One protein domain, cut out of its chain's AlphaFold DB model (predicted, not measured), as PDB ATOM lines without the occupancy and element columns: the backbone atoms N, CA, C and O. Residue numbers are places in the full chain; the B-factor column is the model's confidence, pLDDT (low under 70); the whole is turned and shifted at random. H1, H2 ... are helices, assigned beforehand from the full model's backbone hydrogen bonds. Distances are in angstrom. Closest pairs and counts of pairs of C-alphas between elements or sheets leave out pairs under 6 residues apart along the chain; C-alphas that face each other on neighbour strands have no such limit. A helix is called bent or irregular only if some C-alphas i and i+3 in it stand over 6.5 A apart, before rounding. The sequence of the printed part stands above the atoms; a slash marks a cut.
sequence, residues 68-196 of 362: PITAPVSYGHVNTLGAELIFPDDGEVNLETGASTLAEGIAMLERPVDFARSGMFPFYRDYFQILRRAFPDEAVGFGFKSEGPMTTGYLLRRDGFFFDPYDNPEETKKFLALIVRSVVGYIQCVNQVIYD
ATOM      1  N   PRO A  68       4.625 -21.189  37.295       97.81
ATOM      2  CA  PRO A  68       5.728 -20.770  36.452       97.81
ATOM      3  C   PRO A  68       5.495 -21.347  35.058       97.81
ATOM      4  O   PRO A  68       5.251 -22.540  34.891       97.81
ATOM      5  N   ILE A  69       5.547 -20.505  34.043       97.88
ATOM      6  CA  ILE A  69       5.423 -20.884  32.637       97.88
ATOM      7  C   ILE A  69       6.421 -20.040  31.852       97.88
ATOM      8  O   ILE A  69       6.687 -18.895  32.240       97.88
ATOM      9  N   THR A  70       6.990 -20.591  30.773       98.00
ATOM     10  CA  THR A  70       7.735 -19.753  29.817       98.00
ATOM     11  C   THR A  70       6.827 -18.640  29.302       98.00
ATOM     12  O   THR A  70       5.607 -18.722  29.448       98.00
ATOM     13  N   ALA A  71       7.389 -17.612  28.672       95.00
ATOM     14  CA  ALA A  71       6.559 -16.543  28.131       95.00
ATOM     15  C   ALA A  71       5.412 -17.090  27.255       95.00
ATOM     16  O   ALA A  71       5.671 -17.961  26.413       95.00
ATOM     17  N   PRO A  72       4.155 -16.679  27.504       94.62
ATOM     18  CA  PRO A  72       3.014 -17.164  26.751       94.62
ATOM     19  C   PRO A  72       3.031 -16.528  25.364       94.62
ATOM     20  O   PRO A  72       2.720 -15.358  25.190       94.62
ATOM     21  N   VAL A  73       3.416 -17.325  24.377       96.56
ATOM     22  CA  VAL A  73       3.430 -16.979  22.961       96.56
ATOM     23  C   VAL A  73       2.431 -17.898  22.277       96.56
ATOM     24  O   VAL A  73       2.724 -19.073  22.041       96.56
ATOM     25  N   SER A  74       1.255 -17.380  21.935       94.75
ATOM     26  CA  SER A  74       0.242 -18.187  21.246       94.75
ATOM     27  C   SER A  74       0.628 -18.546  19.804       94.75
ATOM     28  O   SER A  74       0.109 -19.493  19.223       94.75
ATOM     29  N   TYR A  75       1.606 -17.839  19.241       95.94
ATOM     30  CA  TYR A  75       2.053 -17.971  17.851       95.94
ATOM     31  C   TYR A  75       3.221 -18.948  17.668       95.94
ATOM     32  O   TYR A  75       3.926 -18.900  16.659       95.94
ATOM     33  N   GLY A  76       3.467 -19.820  18.647       97.38
ATOM     34  CA  GLY A  76       4.603 -20.733  18.619       97.38
ATOM     35  C   GLY A  76       4.564 -21.686  17.427       97.38
ATOM     36  O   GLY A  76       5.575 -21.875  16.753       97.38
ATOM     37  N   HIS A  77       3.385 -22.217  17.099       97.75
ATOM     38  CA  HIS A  77       3.186 -23.049  15.910       97.75
ATOM     39  C   HIS A  77       3.538 -22.318  14.611       97.75
ATOM     40  O   HIS A  77       4.433 -22.754  13.889       97.75
ATOM     41  N   VAL A  78       2.909 -21.180  14.320       96.94
ATOM     42  CA  VAL A  78       3.176 -20.445  13.070       96.94
ATOM     43  C   VAL A  78       4.612 -19.916  12.996       96.94
ATOM     44  O   VAL A  78       5.195 -19.893  11.913       96.94
ATOM     45  N   ASN A  79       5.244 -19.606  14.133       97.31
ATOM     46  CA  ASN A  79       6.668 -19.276  14.160       97.31
ATOM     47  C   ASN A  79       7.547 -20.450  13.708       97.31
ATOM     48  O   ASN A  79       8.485 -20.259  12.935       97.31
ATOM     49  N   THR A  80       7.220 -21.684  14.102       97.75
ATOM     50  CA  THR A  80       7.946 -22.866  13.601       97.75
ATOM     51  C   THR A  80       7.721 -23.147  12.112       97.75
ATOM     52  O   THR A  80       8.536 -23.838  11.501       97.75
ATOM     53  N   LEU A  81       6.673 -22.580  11.504       96.62
ATOM     54  CA  LEU A  81       6.444 -22.609  10.052       96.62
ATOM     55  C   LEU A  81       7.218 -21.518   9.290       96.62
ATOM     56  O   LEU A  81       7.259 -21.546   8.057       96.62
ATOM     57  N   GLY A  82       7.858 -20.593  10.015       93.75
ATOM     58  CA  GLY A  82       8.688 -19.522   9.467       93.75
ATOM     59  C   GLY A  82       8.154 -18.106   9.690       93.75
ATOM     60  O   GLY A  82       8.792 -17.175   9.213       93.75
ATOM     61  N   ALA A  83       7.028 -17.917  10.391       94.00
ATOM     62  CA  ALA A  83       6.554 -16.573  10.727       94.00
ATOM     63  C   ALA A  83       7.494 -15.894  11.740       94.00
ATOM     64  O   ALA A  83       7.861 -16.490  12.754       94.00
ATOM     65  N   GLU A  84       7.872 -14.641  11.494       93.75
ATOM     66  CA  GLU A  84       8.704 -13.873  12.423       93.75
ATOM     67  C   GLU A  84       7.874 -13.364  13.606       93.75
ATOM     68  O   GLU A  84       6.766 -12.866  13.417       93.75
ATOM     69  N   LEU A  85       8.410 -13.492  14.825       96.25
ATOM     70  CA  LEU A  85       7.802 -12.940  16.035       96.25
ATOM     71  C   LEU A  85       8.357 -11.544  16.306       96.25
ATOM     72  O   LEU A  85       9.569 -11.343  16.340       96.25
ATOM     73  N   ILE A  86       7.458 -10.605  16.572       96.19
ATOM     74  CA  ILE A  86       7.769  -9.230  16.943       96.19
ATOM     75  C   ILE A  86       7.557  -9.089  18.448       96.19
ATOM     76  O   ILE A  86       6.494  -9.438  18.960       96.19
ATOM     77  N   PHE A  87       8.544  -8.529  19.147       96.69
ATOM     78  CA  PHE A  87       8.489  -8.270  20.587       96.69
ATOM     79  C   PHE A  87       8.528  -6.754  20.852       96.69
ATOM     80  O   PHE A  87       9.626  -6.178  20.930       96.69
ATOM     81  N   PRO A  88       7.353  -6.097  20.957       95.56
ATOM     82  CA  PRO A  88       7.254  -4.696  21.354       95.56
ATOM     83  C   PRO A  88       7.860  -4.460  22.742       95.56
ATOM     84  O   PRO A  88       7.936  -5.376  23.561       95.56
ATOM     85  N   ASP A  89       8.291  -3.232  23.024       93.19
ATOM     86  CA  ASP A  89       8.916  -2.909  24.315       93.19
ATOM     87  C   ASP A  89       7.901  -2.906  25.476       93.19
ATOM     88  O   ASP A  89       8.242  -3.287  26.598       93.19
ATOM     89  N   ASP A  90       6.653  -2.526  25.202       90.75
ATOM     90  CA  ASP A  90       5.575  -2.319  26.176       90.75
ATOM     91  C   ASP A  90       4.313  -3.159  25.904       90.75
ATOM     92  O   ASP A  90       3.285  -2.959  26.555       90.75
ATOM     93  N   GLY A  91       4.388  -4.119  24.978       91.25
ATOM     94  CA  GLY A  91       3.239  -4.894  24.516       91.25
ATOM     95  C   GLY A  91       3.476  -6.397  24.448       91.25
ATOM     96  O   GLY A  91       4.601  -6.888  24.554       91.25
ATOM     97  N   GLU A  92       2.376  -7.122  24.259       93.44
ATOM     98  CA  GLU A  92       2.395  -8.550  23.953       93.44
ATOM     99  C   GLU A  92       3.137  -8.831  22.644       93.44
ATOM    100  O   GLU A  92       3.202  -7.988  21.743       93.44
ATOM    101  N   VAL A  93       3.662 -10.051  22.534       94.88
ATOM    102  CA  VAL A  93       4.238 -10.557  21.286       94.88
ATOM    103  C   VAL A  93       3.224 -10.433  20.142       94.88
ATOM    104  O   VAL A  93       2.019 -10.593  20.332       94.88
ATOM    105  N   ASN A  94       3.718 -10.163  18.941       93.31
ATOM    106  CA  ASN A  94       2.961 -10.203  17.693       93.31
ATOM    107  C   ASN A  94       3.779 -10.967  16.639       93.31
ATOM    108  O   ASN A  94       4.833 -11.522  16.950       93.31
ATOM    109  N   LEU A  95       3.315 -11.020  15.398       92.75
ATOM    110  CA  LEU A  95       4.034 -11.649  14.295       92.75
ATOM    111  C   LEU A  95       3.854 -10.877  12.989       92.75
ATOM    112  O   LEU A  95       2.870 -10.150  12.819       92.75
ATOM    113  N   GLU A  96       4.755 -11.110  12.041       86.31
ATOM    114  CA  GLU A  96       4.548 -10.765  10.632       86.31
ATOM    115  C   GLU A  96       3.739 -11.841   9.895       86.31
ATOM    116  O   GLU A  96       3.536 -12.952  10.379       86.31
ATOM    117  N   THR A  97       3.177 -11.498   8.737       77.31
ATOM    118  CA  THR A  97       2.334 -12.407   7.943       77.31
ATOM    119  C   THR A  97       3.150 -13.560   7.357       77.31
ATOM    120  O   THR A  97       4.229 -13.321   6.821       77.31
ATOM    121  N   GLY A  98       2.621 -14.787   7.375       75.31
ATOM    122  CA  GLY A  98       3.315 -15.946   6.797       75.31
ATOM    123  C   GLY A  98       3.201 -16.072   5.269       75.31
ATOM    124  O   GLY A  98       4.156 -16.488   4.619       75.31
ATOM    125  N   ALA A  99       2.051 -15.734   4.682       91.19
ATOM    126  CA  ALA A  99       1.750 -15.951   3.267       91.19
ATOM    127  C   ALA A  99       0.884 -14.822   2.690       91.19
ATOM    128  O   ALA A  99      -0.134 -14.446   3.269       91.19
ATOM    129  N   SER A 100       1.252 -14.317   1.510       92.44
ATOM    130  CA  SER A 100       0.480 -13.280   0.812       92.44
ATOM    131  C   SER A 100      -0.654 -13.881  -0.026       92.44
ATOM    132  O   SER A 100      -1.688 -13.248  -0.246       92.44
ATOM    133  N   THR A 101      -0.519 -15.136  -0.461       96.19
ATOM    134  CA  THR A 101      -1.548 -15.847  -1.239       96.19
ATOM    135  C   THR A 101      -1.962 -17.172  -0.598       96.19
ATOM    136  O   THR A 101      -1.206 -17.781   0.157       96.19
ATOM    137  N   LEU A 102      -3.164 -17.655  -0.934       97.50
ATOM    138  CA  LEU A 102      -3.644 -18.971  -0.503       97.50
ATOM    139  C   LEU A 102      -2.713 -20.097  -0.989       97.50
ATOM    140  O   LEU A 102      -2.405 -21.020  -0.239       97.50
ATOM    141  N   ALA A 103      -2.202 -19.985  -2.220       97.88
ATOM    142  CA  ALA A 103      -1.252 -20.939  -2.786       97.88
ATOM    143  C   ALA A 103       0.071 -20.982  -2.002       97.88
ATOM    144  O   ALA A 103       0.576 -22.067  -1.716       97.88
ATOM    145  N   GLU A 104       0.608 -19.824  -1.603       96.56
ATOM    146  CA  GLU A 104       1.786 -19.749  -0.729       96.56
ATOM    147  C   GLU A 104       1.516 -20.367   0.647       96.56
ATOM    148  O   GLU A 104       2.359 -21.106   1.153       96.56
ATOM    149  N   GLY A 105       0.337 -20.120   1.229       96.94
ATOM    150  CA  GLY A 105      -0.070 -20.717   2.503       96.94
ATOM    151  C   GLY A 105      -0.150 -22.245   2.434       96.94
ATOM    152  O   GLY A 105       0.384 -22.941   3.298       96.94
ATOM    153  N   ILE A 106      -0.747 -22.783   1.367       98.44
ATOM    154  CA  ILE A 106      -0.790 -24.227   1.095       98.44
ATOM    155  C   ILE A 106       0.627 -24.785   0.935       98.44
ATOM    156  O   ILE A 106       0.979 -25.751   1.611       98.44
ATOM    157  N   ALA A 107       1.456 -24.156   0.097       97.38
ATOM    158  CA  ALA A 107       2.830 -24.592  -0.132       97.38
ATOM    159  C   ALA A 107       3.651 -24.575   1.167       97.38
ATOM    160  O   ALA A 107       4.414 -25.502   1.430       97.38
ATOM    161  N   MET A 108       3.459 -23.563   2.020       95.81
ATOM    162  CA  MET A 108       4.103 -23.473   3.328       95.81
ATOM    163  C   MET A 108       3.772 -24.679   4.215       95.81
ATOM    164  O   MET A 108       4.690 -25.240   4.810       95.81
ATOM    165  N   LEU A 109       2.500 -25.088   4.276       97.69
ATOM    166  CA  LEU A 109       2.012 -26.193   5.115       97.69
ATOM    167  C   LEU A 109       2.275 -27.595   4.536       97.69
ATOM    168  O   LEU A 109       2.184 -28.600   5.248       97.69
ATOM    169  N   GLU A 110       2.559 -27.689   3.237       97.81
ATOM    170  CA  GLU A 110       2.972 -28.935   2.584       97.81
ATOM    171  C   GLU A 110       4.456 -29.251   2.805       97.81
ATOM    172  O   GLU A 110       4.846 -30.420   2.741       97.81
ATOM    173  N   ARG A 111       5.283 -28.244   3.113       95.94
ATOM    174  CA  ARG A 111       6.695 -28.463   3.445       95.94
ATOM    175  C   ARG A 111       6.820 -29.257   4.752       95.94
ATOM    176  O   ARG A 111       6.199 -28.887   5.747       95.94
ATOM    177  N   PRO A 112       7.652 -30.312   4.797       95.56
ATOM    178  CA  PRO A 112       8.003 -30.965   6.052       95.56
ATOM    179  C   PRO A 112       8.674 -29.981   7.018       95.56
ATOM    180  O   PRO A 112       9.541 -29.207   6.608       95.56
ATOM    181  N   VAL A 113       8.309 -30.041   8.301       96.69
ATOM    182  CA  VAL A 113       8.873 -29.188   9.356       96.69
ATOM    183  C   VAL A 113       9.301 -30.048  10.539       96.69
ATOM    184  O   VAL A 113       8.531 -30.869  11.032       96.69
ATOM    185  N   ASP A 114      10.530 -29.839  11.011       97.88
ATOM    186  CA  ASP A 114      10.990 -30.334  12.309       97.88
ATOM    187  C   ASP A 114      10.708 -29.255  13.361       97.88
ATOM    188  O   ASP A 114      11.533 -28.376  13.619       97.88
ATOM    189  N   PHE A 115       9.507 -29.300  13.943       98.38
ATOM    190  CA  PHE A 115       9.038 -28.288  14.892       98.38
ATOM    191  C   PHE A 115      10.011 -28.059  16.056       98.38
ATOM    192  O   PHE A 115      10.174 -26.925  16.497       98.38
ATOM    193  N   ALA A 116      10.706 -29.105  16.514       97.94
ATOM    194  CA  ALA A 116      11.621 -29.028  17.649       97.94
ATOM    195  C   ALA A 116      12.913 -28.250  17.349       97.94
ATOM    196  O   ALA A 116      13.640 -27.884  18.279       97.94
ATOM    197  N   ARG A 117      13.227 -28.043  16.064       98.19
ATOM    198  CA  ARG A 117      14.434 -27.356  15.583       98.19
ATOM    199  C   ARG A 117      14.144 -26.057  14.835       98.19
ATOM    200  O   ARG A 117      15.086 -25.341  14.510       98.19
ATOM    201  N   SER A 118      12.877 -25.762  14.568       98.00
ATOM    202  CA  SER A 118      12.459 -24.586  13.809       98.00
ATOM    203  C   SER A 118      12.069 -23.409  14.701       98.00
ATOM    204  O   SER A 118      11.659 -23.575  15.852       98.00
ATOM    205  N   GLY A 119      12.166 -22.204  14.134       96.75
ATOM    206  CA  GLY A 119      11.790 -20.959  14.802       96.75
ATOM    207  C   GLY A 119      12.468 -20.791  16.166       96.75
ATOM    208  O   GLY A 119      13.630 -21.145  16.359       96.75
ATOM    209  N   MET A 120      11.715 -20.277  17.132       98.12
ATOM    210  CA  MET A 120      12.148 -20.071  18.515       98.12
ATOM    211  C   MET A 120      11.878 -21.278  19.426       98.12
ATOM    212  O   MET A 120      12.080 -21.177  20.637       98.12
ATOM    213  N   PHE A 121      11.461 -22.434  18.892       98.69
ATOM    214  CA  PHE A 121      11.204 -23.618  19.720       98.69
ATOM    215  C   PHE A 121      12.426 -24.031  20.565       98.69
ATOM    216  O   PHE A 121      12.252 -24.235  21.770       98.69
ATOM    217  N   PRO A 122      13.665 -24.105  20.021       98.56
ATOM    218  CA  PRO A 122      14.842 -24.438  20.829       98.56
ATOM    219  C   PRO A 122      15.075 -23.443  21.971       98.56
ATOM    220  O   PRO A 122      15.349 -23.860  23.093       98.56
ATOM    221  N   PHE A 123      14.889 -22.146  21.706       98.62
ATOM    222  CA  PHE A 123      15.025 -21.093  22.711       98.62
ATOM    223  C   PHE A 123      14.019 -21.275  23.856       98.62
ATOM    224  O   PHE A 123      14.407 -21.320  25.023       98.62
ATOM    225  N   TYR A 124      12.730 -21.448  23.544       98.50
ATOM    226  CA  TYR A 124      11.709 -21.628  24.579       98.50
ATOM    227  C   TYR A 124      11.847 -22.958  25.316       98.50
ATOM    228  O   TYR A 124      11.530 -23.032  26.504       98.50
ATOM    229  N   ARG A 125      12.364 -24.005  24.663       98.50
ATOM    230  CA  ARG A 125      12.726 -25.253  25.342       98.50
ATOM    231  C   ARG A 125      13.827 -25.015  26.374       98.50
ATOM    232  O   ARG A 125      13.715 -25.509  27.494       98.50
ATOM    233  N   ASP A 126      14.862 -24.256  26.036       98.62
ATOM    234  CA  ASP A 126      15.950 -23.958  26.970       98.62
ATOM    235  C   ASP A 126      15.461 -23.065  28.125       98.62
ATOM    236  O   ASP A 126      15.769 -23.342  29.289       98.62
ATOM    237  N   TYR A 127      14.597 -22.083  27.837       98.62
ATOM    238  CA  TYR A 127      13.880 -21.293  28.846       98.62
ATOM    239  C   TYR A 127      13.072 -22.204  29.788       98.62
ATOM    240  O   TYR A 127      13.209 -22.130  31.009       98.62
ATOM    241  N   PHE A 128      12.289 -23.141  29.255       98.50
ATOM    242  CA  PHE A 128      11.541 -24.103  30.064       98.50
ATOM    243  C   PHE A 128      12.442 -24.894  31.021       98.50
ATOM    244  O   PHE A 128      12.104 -25.059  32.194       98.50
ATOM    245  N   GLN A 129      13.621 -25.328  30.564       98.38
ATOM    246  CA  GLN A 129      14.589 -26.018  31.423       98.38
ATOM    247  C   GLN A 129      15.172 -25.105  32.511       98.38
ATOM    248  O   GLN A 129      15.403 -25.565  33.629       98.38
ATOM    249  N   ILE A 130      15.391 -23.819  32.217       98.69
ATOM    250  CA  ILE A 130      15.808 -22.823  33.217       98.69
ATOM    251  C   ILE A 130      14.732 -22.676  34.299       98.69
ATOM    252  O   ILE A 130      15.047 -22.803  35.483       98.69
ATOM    253  N   LEU A 131      13.461 -22.518  33.916       98.44
ATOM    254  CA  LEU A 131      12.355 -22.438  34.873       98.44
ATOM    255  C   LEU A 131      12.224 -23.716  35.711       98.44
ATOM    256  O   LEU A 131      12.102 -23.627  36.928       98.44
ATOM    257  N   ARG A 132      12.323 -24.909  35.109       98.12
ATOM    258  CA  ARG A 132      12.283 -26.178  35.864       98.12
ATOM    259  C   ARG A 132      13.401 -26.300  36.895       98.12
ATOM    260  O   ARG A 132      13.166 -26.828  37.974       98.12
ATOM    261  N   ARG A 133      14.608 -25.814  36.587       98.50
ATOM    262  CA  ARG A 133      15.710 -25.770  37.564       98.50
ATOM    263  C   ARG A 133      15.461 -24.742  38.665       98.50
ATOM    264  O   ARG A 133      15.851 -24.971  39.804       98.50
ATOM    265  N   ALA A 134      14.834 -23.618  38.330       98.50
ATOM    266  CA  ALA A 134      14.534 -22.553  39.280       98.50
ATOM    267  C   ALA A 134      13.368 -22.878  40.230       98.50
ATOM    268  O   ALA A 134      13.346 -22.324  41.333       98.50
ATOM    269  N   PHE A 135      12.448 -23.756  39.810       98.19
ATOM    270  CA  PHE A 135      11.251 -24.194  40.538       98.19
ATOM    271  C   PHE A 135      11.118 -25.735  40.513       98.19
ATOM    272  O   PHE A 135      10.199 -26.261  39.882       98.19
ATOM    273  N   PRO A 136      12.037 -26.483  41.157       97.25
ATOM    274  CA  PRO A 136      12.109 -27.946  41.033       97.25
ATOM    275  C   PRO A 136      10.898 -28.684  41.622       97.25
ATOM    276  O   PRO A 136      10.584 -29.786  41.174       97.25
ATOM    277  N   ASP A 137      10.208 -28.062  42.581       97.31
ATOM    278  CA  ASP A 137       9.065 -28.640  43.296       97.31
ATOM    279  C   ASP A 137       7.706 -28.208  42.712       97.31
ATOM    280  O   ASP A 137       6.654 -28.545  43.254       97.31
ATOM    281  N   GLU A 138       7.706 -27.455  41.607       97.12
ATOM    282  CA  GLU A 138       6.492 -26.966  40.953       97.12
ATOM    283  C   GLU A 138       6.324 -27.551  39.547       97.12
ATOM    284  O   GLU A 138       7.278 -27.807  38.810       97.12
ATOM    285  N   ALA A 139       5.068 -27.702  39.127       95.75
ATOM    286  CA  ALA A 139       4.764 -27.942  37.726       95.75
ATOM    287  C   ALA A 139       5.025 -26.661  36.918       95.75
ATOM    288  O   ALA A 139       4.356 -25.647  37.118       95.75
ATOM    289  N   VAL A 140       5.974 -26.727  35.983       97.69
ATOM    290  CA  VAL A 140       6.281 -25.632  35.054       97.69
ATOM    291  C   VAL A 140       5.533 -25.839  33.736       97.69
ATOM    292  O   VAL A 140       5.511 -26.941  33.184       97.69
ATOM    293  N   GLY A 141       4.908 -24.783  33.222       97.31
ATOM    294  CA  GLY A 141       4.218 -24.774  31.934       97.31
ATOM    295  C   GLY A 141       5.135 -24.434  30.753       97.31
ATOM    296  O   GLY A 141       6.173 -23.792  30.910       97.31
ATOM    297  N   PHE A 142       4.694 -24.795  29.547       98.00
ATOM    298  CA  PHE A 142       5.308 -24.387  28.284       98.00
ATOM    299  C   PHE A 142       4.355 -23.437  27.551       98.00
ATOM    300  O   PHE A 142       3.253 -23.815  27.158       98.00
ATOM    301  N   GLY A 143       4.753 -22.171  27.469       96.88
ATOM    302  CA  GLY A 143       3.953 -21.058  26.959       96.88
ATOM    303  C   GLY A 143       4.046 -20.844  25.452       96.88
ATOM    304  O   GLY A 143       3.266 -20.063  24.928       96.88
ATOM    305  N   PHE A 144       4.942 -21.540  24.753       97.81
ATOM    306  CA  PHE A 144       5.062 -21.485  23.298       97.81
ATOM    307  C   PHE A 144       4.041 -22.455  22.685       97.81
ATOM    308  O   PHE A 144       4.239 -23.670  22.721       97.81
ATOM    309  N   LYS A 145       2.891 -21.923  22.262       95.88
ATOM    310  CA  LYS A 145       1.660 -22.678  21.982       95.88
ATOM    311  C   LYS A 145       1.233 -22.586  20.515       95.88
ATOM    312  O   LYS A 145       1.882 -21.944  19.695       95.88
ATOM    313  N   SER A 146       0.146 -23.281  20.196       96.50
ATOM    314  CA  SER A 146      -0.609 -23.150  18.953       96.50
ATOM    315  C   SER A 146      -1.967 -22.515  19.232       96.50
ATOM    316  O   SER A 146      -2.561 -22.780  20.279       96.50
ATOM    317  N   GLU A 147      -2.460 -21.753  18.265       96.56
ATOM    318  CA  GLU A 147      -3.861 -21.348  18.186       96.56
ATOM    319  C   GLU A 147      -4.690 -22.409  17.452       96.56
ATOM    320  O   GLU A 147      -4.143 -23.289  16.778       96.56
ATOM    321  N   GLY A 148      -6.014 -22.306  17.545       97.75
ATOM    322  CA  GLY A 148      -6.946 -23.091  16.743       97.75
ATOM    323  C   GLY A 148      -6.844 -22.791  15.241       97.75
ATOM    324  O   GLY A 148      -6.124 -21.876  14.812       97.75
ATOM    325  N   PRO A 149      -7.522 -23.581  14.393       98.06
ATOM    326  CA  PRO A 149      -7.283 -23.581  12.958       98.06
ATOM    327  C   PRO A 149      -7.742 -22.306  12.246       98.06
ATOM    328  O   PRO A 149      -7.121 -21.945  11.246       98.06
ATOM    329  N   MET A 150      -8.777 -21.606  12.722       98.38
ATOM    330  CA  MET A 150      -9.225 -20.364  12.078       98.38
ATOM    331  C   MET A 150      -8.273 -19.223  12.426       98.38
ATOM    332  O   MET A 150      -7.779 -18.552  11.520       98.38
ATOM    333  N   THR A 151      -7.921 -19.055  13.704       97.69
ATOM    334  CA  THR A 151      -6.878 -18.097  14.094       97.69
ATOM    335  C   THR A 151      -5.567 -18.399  13.380       97.69
ATOM    336  O   THR A 151      -4.992 -17.500  12.777       97.69
ATOM    337  N   THR A 152      -5.123 -19.656  13.321       97.81
ATOM    338  CA  THR A 152      -3.913 -20.037  12.572       97.81
ATOM    339  C   THR A 152      -4.005 -19.673  11.085       97.81
ATOM    340  O   THR A 152      -3.033 -19.172  10.516       97.81
ATOM    341  N   GLY A 153      -5.165 -19.867  10.448       97.38
ATOM    342  CA  GLY A 153      -5.399 -19.447   9.063       97.38
ATOM    343  C   GLY A 153      -5.250 -17.939   8.869       97.38
ATOM    344  O   GLY A 153      -4.524 -17.506   7.971       97.38
ATOM    345  N   TYR A 154      -5.841 -17.144   9.763       97.19
ATOM    346  CA  TYR A 154      -5.672 -15.691   9.768       97.19
ATOM    347  C   TYR A 154      -4.226 -15.268  10.048       97.19
ATOM    348  O   TYR A 154      -3.707 -14.379   9.385       97.19
ATOM    349  N   LEU A 155      -3.525 -15.912  10.979       96.00
ATOM    350  CA  LEU A 155      -2.127 -15.588  11.273       96.00
ATOM    351  C   LEU A 155      -1.225 -15.780  10.046       96.00
ATOM    352  O   LEU A 155      -0.321 -14.975   9.799       96.00
ATOM    353  N   LEU A 156      -1.504 -16.809   9.242       95.81
ATOM    354  CA  LEU A 156      -0.771 -17.084   8.012       95.81
ATOM    355  C   LEU A 156      -1.178 -16.156   6.860       95.81
ATOM    356  O   LEU A 156      -0.286 -15.613   6.216       95.81
ATOM    357  N   ARG A 157      -2.479 -15.955   6.599       95.00
ATOM    358  CA  ARG A 157      -2.981 -15.282   5.378       95.00
ATOM    359  C   ARG A 157      -3.536 -13.862   5.608       95.00
ATOM    360  O   ARG A 157      -3.852 -13.150   4.658       95.00
ATOM    361  N   ARG A 158      -3.661 -13.423   6.859       94.06
ATOM    362  CA  ARG A 158      -4.335 -12.175   7.263       94.06
ATOM    363  C   ARG A 158      -5.709 -12.038   6.617       94.06
ATOM    364  O   ARG A 158      -6.422 -13.025   6.484       94.06
ATOM    365  N   ASP A 159      -6.079 -10.823   6.229       94.38
ATOM    366  CA  ASP A 159      -7.416 -10.469   5.759       94.38
ATOM    367  C   ASP A 159      -7.858 -11.301   4.557       94.38
ATOM    368  O   ASP A 159      -9.041 -11.606   4.426       94.38
ATOM    369  N   GLY A 160      -6.908 -11.742   3.723       96.12
ATOM    370  CA  GLY A 160      -7.186 -12.636   2.608       96.12
ATOM    371  C   GLY A 160      -7.946 -13.901   3.034       96.12
ATOM    372  O   GLY A 160      -8.799 -14.384   2.290       96.12
ATOM    373  N   PHE A 161      -7.672 -14.416   4.237       97.25
ATOM    374  CA  PHE A 161      -8.308 -15.618   4.778       97.25
ATOM    375  C   PHE A 161      -9.842 -15.534   4.794       97.25
ATOM    376  O   PHE A 161     -10.515 -16.544   4.620       97.25
ATOM    377  N   PHE A 162     -10.406 -14.334   4.959       97.50
ATOM    378  CA  PHE A 162     -11.857 -14.139   4.999       97.50
ATOM    379  C   PHE A 162     -12.510 -14.099   3.611       97.50
ATOM    380  O   PHE A 162     -13.729 -14.243   3.513       97.50
ATOM    381  N   PHE A 163     -11.722 -13.925   2.546       97.25
ATOM    382  CA  PHE A 163     -12.198 -13.926   1.159       97.25
ATOM    383  C   PHE A 163     -12.068 -15.304   0.504       97.25
ATOM    384  O   PHE A 163     -12.906 -15.679  -0.314       97.25
ATOM    385  N   ASP A 164     -11.073 -16.094   0.919       97.75
ATOM    386  CA  ASP A 164     -10.787 -17.408   0.331       97.75
ATOM    387  C   ASP A 164     -11.998 -18.359   0.260       97.75
ATOM    388  O   ASP A 164     -12.190 -18.948  -0.807       97.75
ATOM    389  N   PRO A 165     -12.866 -18.489   1.292       98.19
ATOM    390  CA  PRO A 165     -14.036 -19.367   1.212       98.19
ATOM    391  C   PRO A 165     -14.994 -19.032   0.064       98.19
ATOM    392  O   PRO A 165     -15.705 -19.912  -0.411       98.19
ATOM    393  N   TYR A 166     -15.035 -17.768  -0.365       97.88
ATOM    394  CA  TYR A 166     -15.904 -17.305  -1.445       97.88
ATOM    395  C   TYR A 166     -15.218 -17.415  -2.805       97.88
ATOM    396  O   TYR A 166     -15.833 -17.866  -3.770       97.88
ATOM    397  N   ASP A 167     -13.948 -17.017  -2.871       98.00
ATOM    398  CA  ASP A 167     -13.210 -16.926  -4.130       98.00
ATOM    399  C   ASP A 167     -12.651 -18.286  -4.576       98.00
ATOM    400  O   ASP A 167     -12.623 -18.586  -5.768       98.00
ATOM    401  N   ASN A 168     -12.192 -19.110  -3.625       98.06
ATOM    402  CA  ASN A 168     -11.495 -20.379  -3.864       98.06
ATOM    403  C   ASN A 168     -11.903 -21.437  -2.809       98.06
ATOM    404  O   ASN A 168     -11.081 -21.845  -1.977       98.06
ATOM    405  N   PRO A 169     -13.175 -21.881  -2.779       98.31
ATOM    406  CA  PRO A 169     -13.709 -22.716  -1.698       98.31
ATOM    407  C   PRO A 169     -12.973 -24.055  -1.527       98.31
ATOM    408  O   PRO A 169     -12.701 -24.472  -0.401       98.31
ATOM    409  N   GLU A 170     -12.608 -24.732  -2.616       98.62
ATOM    410  CA  GLU A 170     -11.954 -26.046  -2.543       98.62
ATOM    411  C   GLU A 170     -10.499 -25.937  -2.067       98.62
ATOM    412  O   GLU A 170     -10.056 -26.696  -1.198       98.62
ATOM    413  N   GLU A 171      -9.759 -24.940  -2.551       98.62
ATOM    414  CA  GLU A 171      -8.419 -24.625  -2.064       98.62
ATOM    415  C   GLU A 171      -8.443 -24.184  -0.598       98.62
ATOM    416  O   GLU A 171      -7.553 -24.558   0.166       98.62
ATOM    417  N   THR A 172      -9.482 -23.461  -0.171       98.75
ATOM    418  CA  THR A 172      -9.676 -23.080   1.236       98.75
ATOM    419  C   THR A 172      -9.851 -24.309   2.115       98.75
ATOM    420  O   THR A 172      -9.198 -24.427   3.152       98.75
ATOM    421  N   LYS A 173     -10.673 -25.274   1.689       98.81
ATOM    422  CA  LYS A 173     -10.848 -26.536   2.419       98.81
ATOM    423  C   LYS A 173      -9.537 -27.306   2.535       98.81
ATOM    424  O   LYS A 173      -9.184 -27.791   3.613       98.81
ATOM    425  N   LYS A 174      -8.771 -27.371   1.439       98.75
ATOM    426  CA  LYS A 174      -7.425 -27.957   1.440       98.75
ATOM    427  C   LYS A 174      -6.516 -27.238   2.439       98.75
ATOM    428  O   LYS A 174      -5.858 -27.898   3.241       98.75
ATOM    429  N   PHE A 175      -6.487 -25.909   2.414       98.75
ATOM    430  CA  PHE A 175      -5.672 -25.091   3.310       98.75
ATOM    431  C   PHE A 175      -6.012 -25.329   4.786       98.75
ATOM    432  O   PHE A 175      -5.120 -25.624   5.579       98.75
ATOM    433  N   LEU A 176      -7.296 -25.319   5.146       98.88
ATOM    434  CA  LEU A 176      -7.760 -25.580   6.511       98.88
ATOM    435  C   LEU A 176      -7.426 -27.002   6.990       98.88
ATOM    436  O   LEU A 176      -6.977 -27.187   8.123       98.88
ATOM    437  N   ALA A 177      -7.554 -28.015   6.127       98.81
ATOM    438  CA  ALA A 177      -7.146 -29.383   6.458       98.81
ATOM    439  C   ALA A 177      -5.632 -29.488   6.722       98.81
ATOM    440  O   ALA A 177      -5.196 -30.189   7.641       98.81
ATOM    441  N   LEU A 178      -4.823 -28.772   5.935       98.81
ATOM    442  CA  LEU A 178      -3.374 -28.697   6.117       98.81
ATOM    443  C   LEU A 178      -2.995 -27.969   7.415       98.81
ATOM    444  O   LEU A 178      -2.067 -28.413   8.096       98.81
ATOM    445  N   ILE A 179      -3.725 -26.910   7.784       98.69
ATOM    446  CA  ILE A 179      -3.558 -26.217   9.067       98.69
ATOM    447  C   ILE A 179      -3.781 -27.189  10.216       98.69
ATOM    448  O   ILE A 179      -2.878 -27.356  11.032       98.69
ATOM    449  N   VAL A 180      -4.929 -27.877  10.255       98.75
ATOM    450  CA  VAL A 180      -5.239 -28.813  11.346       98.75
ATOM    451  C   VAL A 180      -4.164 -29.891  11.454       98.75
ATOM    452  O   VAL A 180      -3.660 -30.154  12.543       98.75
ATOM    453  N   ARG A 181      -3.736 -30.474  10.326       98.56
ATOM    454  CA  ARG A 181      -2.644 -31.459  10.315       98.56
ATOM    455  C   ARG A 181      -1.357 -30.895  10.928       98.56
ATOM    456  O   ARG A 181      -0.679 -31.595  11.678       98.56
ATOM    457  N   SER A 182      -1.017 -29.653  10.595       98.56
ATOM    458  CA  SER A 182       0.182 -28.976  11.086       98.56
ATOM    459  C   SER A 182       0.094 -28.653  12.584       98.56
ATOM    460  O   SER A 182       1.022 -28.976  13.324       98.56
ATOM    461  N   VAL A 183      -1.035 -28.103  13.046       98.25
ATOM    462  CA  VAL A 183      -1.312 -27.815  14.468       98.25
ATOM    463  C   VAL A 183      -1.252 -29.096  15.299       98.25
ATOM    464  O   VAL A 183      -0.567 -29.143  16.322       98.25
ATOM    465  N   VAL A 184      -1.881 -30.174  14.817       97.94
ATOM    466  CA  VAL A 184      -1.817 -31.488  15.464       97.94
ATOM    467  C   VAL A 184      -0.366 -31.949  15.583       97.94
ATOM    468  O   VAL A 184       0.076 -32.274  16.682       97.94
ATOM    469  N   GLY A 185       0.402 -31.923  14.489       97.81
ATOM    470  CA  GLY A 185       1.813 -32.317  14.509       97.81
ATOM    471  C   GLY A 185       2.653 -31.501  15.500       97.81
ATOM    472  O   GLY A 185       3.507 -32.054  16.197       97.81
ATOM    473  N   TYR A 186       2.378 -30.204  15.625       98.25
ATOM    474  CA  TYR A 186       3.062 -29.333  16.574       98.25
ATOM    475  C   TYR A 186       2.740 -29.675  18.030       98.25
ATOM    476  O   TYR A 186       3.657 -29.856  18.833       98.25
ATOM    477  N   ILE A 187       1.462 -29.838  18.382       97.12
ATOM    478  CA  ILE A 187       1.059 -30.221  19.745       97.12
ATOM    479  C   ILE A 187       1.647 -31.591  20.115       97.12
ATOM    480  O   ILE A 187       2.107 -31.790  21.241       97.12
ATOM    481  N   GLN A 188       1.679 -32.536  19.172       96.94
ATOM    482  CA  GLN A 188       2.316 -33.840  19.373       96.94
ATOM    483  C   GLN A 188       3.827 -33.705  19.621       96.94
ATOM    484  O   GLN A 188       4.348 -34.335  20.542       96.94
ATOM    485  N   CYS A 189       4.509 -32.831  18.873       97.62
ATOM    486  CA  CYS A 189       5.912 -32.490  19.109       97.62
ATOM    487  C   CYS A 189       6.125 -31.891  20.508       97.62
ATOM    488  O   CYS A 189       7.021 -32.332  21.223       97.62
ATOM    489  N   VAL A 190       5.294 -30.937  20.941       96.88
ATOM    490  CA  VAL A 190       5.368 -30.363  22.298       96.88
ATOM    491  C   VAL A 190       5.190 -31.453  23.358       96.88
ATOM    492  O   VAL A 190       6.007 -31.561  24.272       96.88
ATOM    493  N   ASN A 191       4.168 -32.303  23.225       94.88
ATOM    494  CA  ASN A 191       3.922 -33.407  24.156       94.88
ATOM    495  C   ASN A 191       5.125 -34.346  24.279       94.88
ATOM    496  O   ASN A 191       5.509 -34.695  25.395       94.88
ATOM    497  N   GLN A 192       5.745 -34.705  23.157       95.44
ATOM    498  CA  GLN A 192       6.895 -35.600  23.140       95.44
ATOM    499  C   GLN A 192       8.167 -34.929  23.672       95.44
ATOM    500  O   GLN A 192       8.838 -35.472  24.543       95.44
ATOM    501  N   VAL A 193       8.513 -33.748  23.161       96.38
ATOM    502  CA  VAL A 193       9.818 -33.112  23.400       96.38
ATOM    503  C   VAL A 193       9.876 -32.381  24.741       96.38
ATOM    504  O   VAL A 193      10.937 -32.321  25.359       96.38
ATOM    505  N   ILE A 194       8.757 -31.809  25.193       96.81
ATOM    506  CA  ILE A 194       8.710 -30.998  26.417       96.81
ATOM    507  C   ILE A 194       8.208 -31.810  27.609       96.81
ATOM    508  O   ILE A 194       8.749 -31.684  28.711       96.81
ATOM    509  N   TYR A 195       7.183 -32.639  27.396       94.06
ATOM    510  CA  TYR A 195       6.488 -33.339  28.477       94.06
ATOM    511  C   TYR A 195       6.793 -34.835  28.572       94.06
ATOM    512  O   TYR A 195       6.264 -35.469  29.483       94.06
ATOM    513  N   ASP A 196       7.616 -35.384  27.671       92.50
ATOM    514  CA  ASP A 196       7.919 -36.823  27.589       92.50
ATOM    515  C   ASP A 196       6.645 -37.691  27.582       92.50
ATOM    516  O   ASP A 196       6.546 -38.753  28.198       92.50
TER     517      ASP A 196
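AT A GLANCE: This is residues 68 to 196 of the 362 residues of the protein "Uroporphyrinogen_deCOase domain-containing protein" of bioreactor metagenome (UniProt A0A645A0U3). What does the domain look like? One long helix, H6, runs along much of an elongated body as its spine; H2 and H4 pack on its residues 171 to 183 and on each other, with little H5 making a corner where H6 begins. H3 lies towards the other end of the body, close to H6, and the small H1 sits near the middle, while residues 81 to 101 fold back on themselves in a loop that reaches away from H6. What is it made of, and how large is it? The printed part has 129 residues with six named helices, H1 to H6 in chain order, and no named strand, and its class is all helix. It is compact, with a radius of gyration of the C-alphas of 15.7 A, and only just elongated, its C-alphas spanning 53 by 34 by 19 A.

HOW THE PARTS SIT: What is near H1, residues 76 to 80? H1 only just touches residues 152 to 156 of H4, residues 149 to 162, with 3 pairs of C-alphas within 8 A; the closest C-alphas are those of Val 78 and Thr 152, 7.1 A apart. H1 is close to but not clearly touching H3, residues 121 to 134, the closest C-alphas being those of Thr 80 and Phe 121 at 7.0 A. How do H2, residues 102 to 110, H4 and H6, residues 169 to 195, stand to one another? H2 touches H4 at a shallow tilt of 26 degrees, opposite ways, with the C-alphas of Gly 105 and Leu 156 closest at 6.6 A; H2 touches H6 the same way at a shallow tilt of 34.6 degrees, only just short of steep, with the C-alphas of Ile 106 and Phe 175 closest at 5.4 A. H4 touches H6 opposite ways at 37 degrees, only just a steep tilt, with the C-alphas of Pro 149 and Val 180 closest at 5.8 A, and the packing of these three pairs is only just mostly aligned, two of them being at a shallow tilt. Where do H3 and H5, residues 164 to 167, stand to H6? H3 is close to but not clearly touching H6, with the C-alphas of Arg 125 and Ile 194 closest at 7.1 A. H5 touches H6 only at the corner by their link, with the C-alphas of Pro 165 and Thr 172 closest at 5.7 A, and H3 and H5 are apart. What do the helix backbones show? Every O i to N i+4 pair is within hydrogen-bond range in H1, H2, H3 and H6, and 6 of 10 are in H4; H5 is too short for such a pair.

IN THESE COORDINATES: Where does each helix run? H1 begins at C-alpha 76 at (4.603, -20.733, 18.619) and is 6.4 A long from first to last C-alpha; H2 is 12.4 A long and H3 19.9 A. H4 is 13.2 A long and irregular, C-alphas 156 and 159 being 9.6 A apart, and H5 is 5.1 A long. Where is the longest helix? H6 begins at C-alpha 169 at (-13.709, -22.716, -1.698) and ends at C-alpha 195 at (6.488, -33.339, 28.477), 37.8 A away.

THE WHOLE: How far does it reach? The two C-alphas farthest apart are those of Asp 137 and Asp 167, 53.7 A. Which links are long? The links H1 to H2, of 21 residues, and H3 to H4, of 14, are long; in the first, residues 85 to 86 pair antiparallel with residues 94 to 95. Is anything missing or uncertain? The printed part has no cut, its mean pLDDT is 96.5, and no printed residue is under 70.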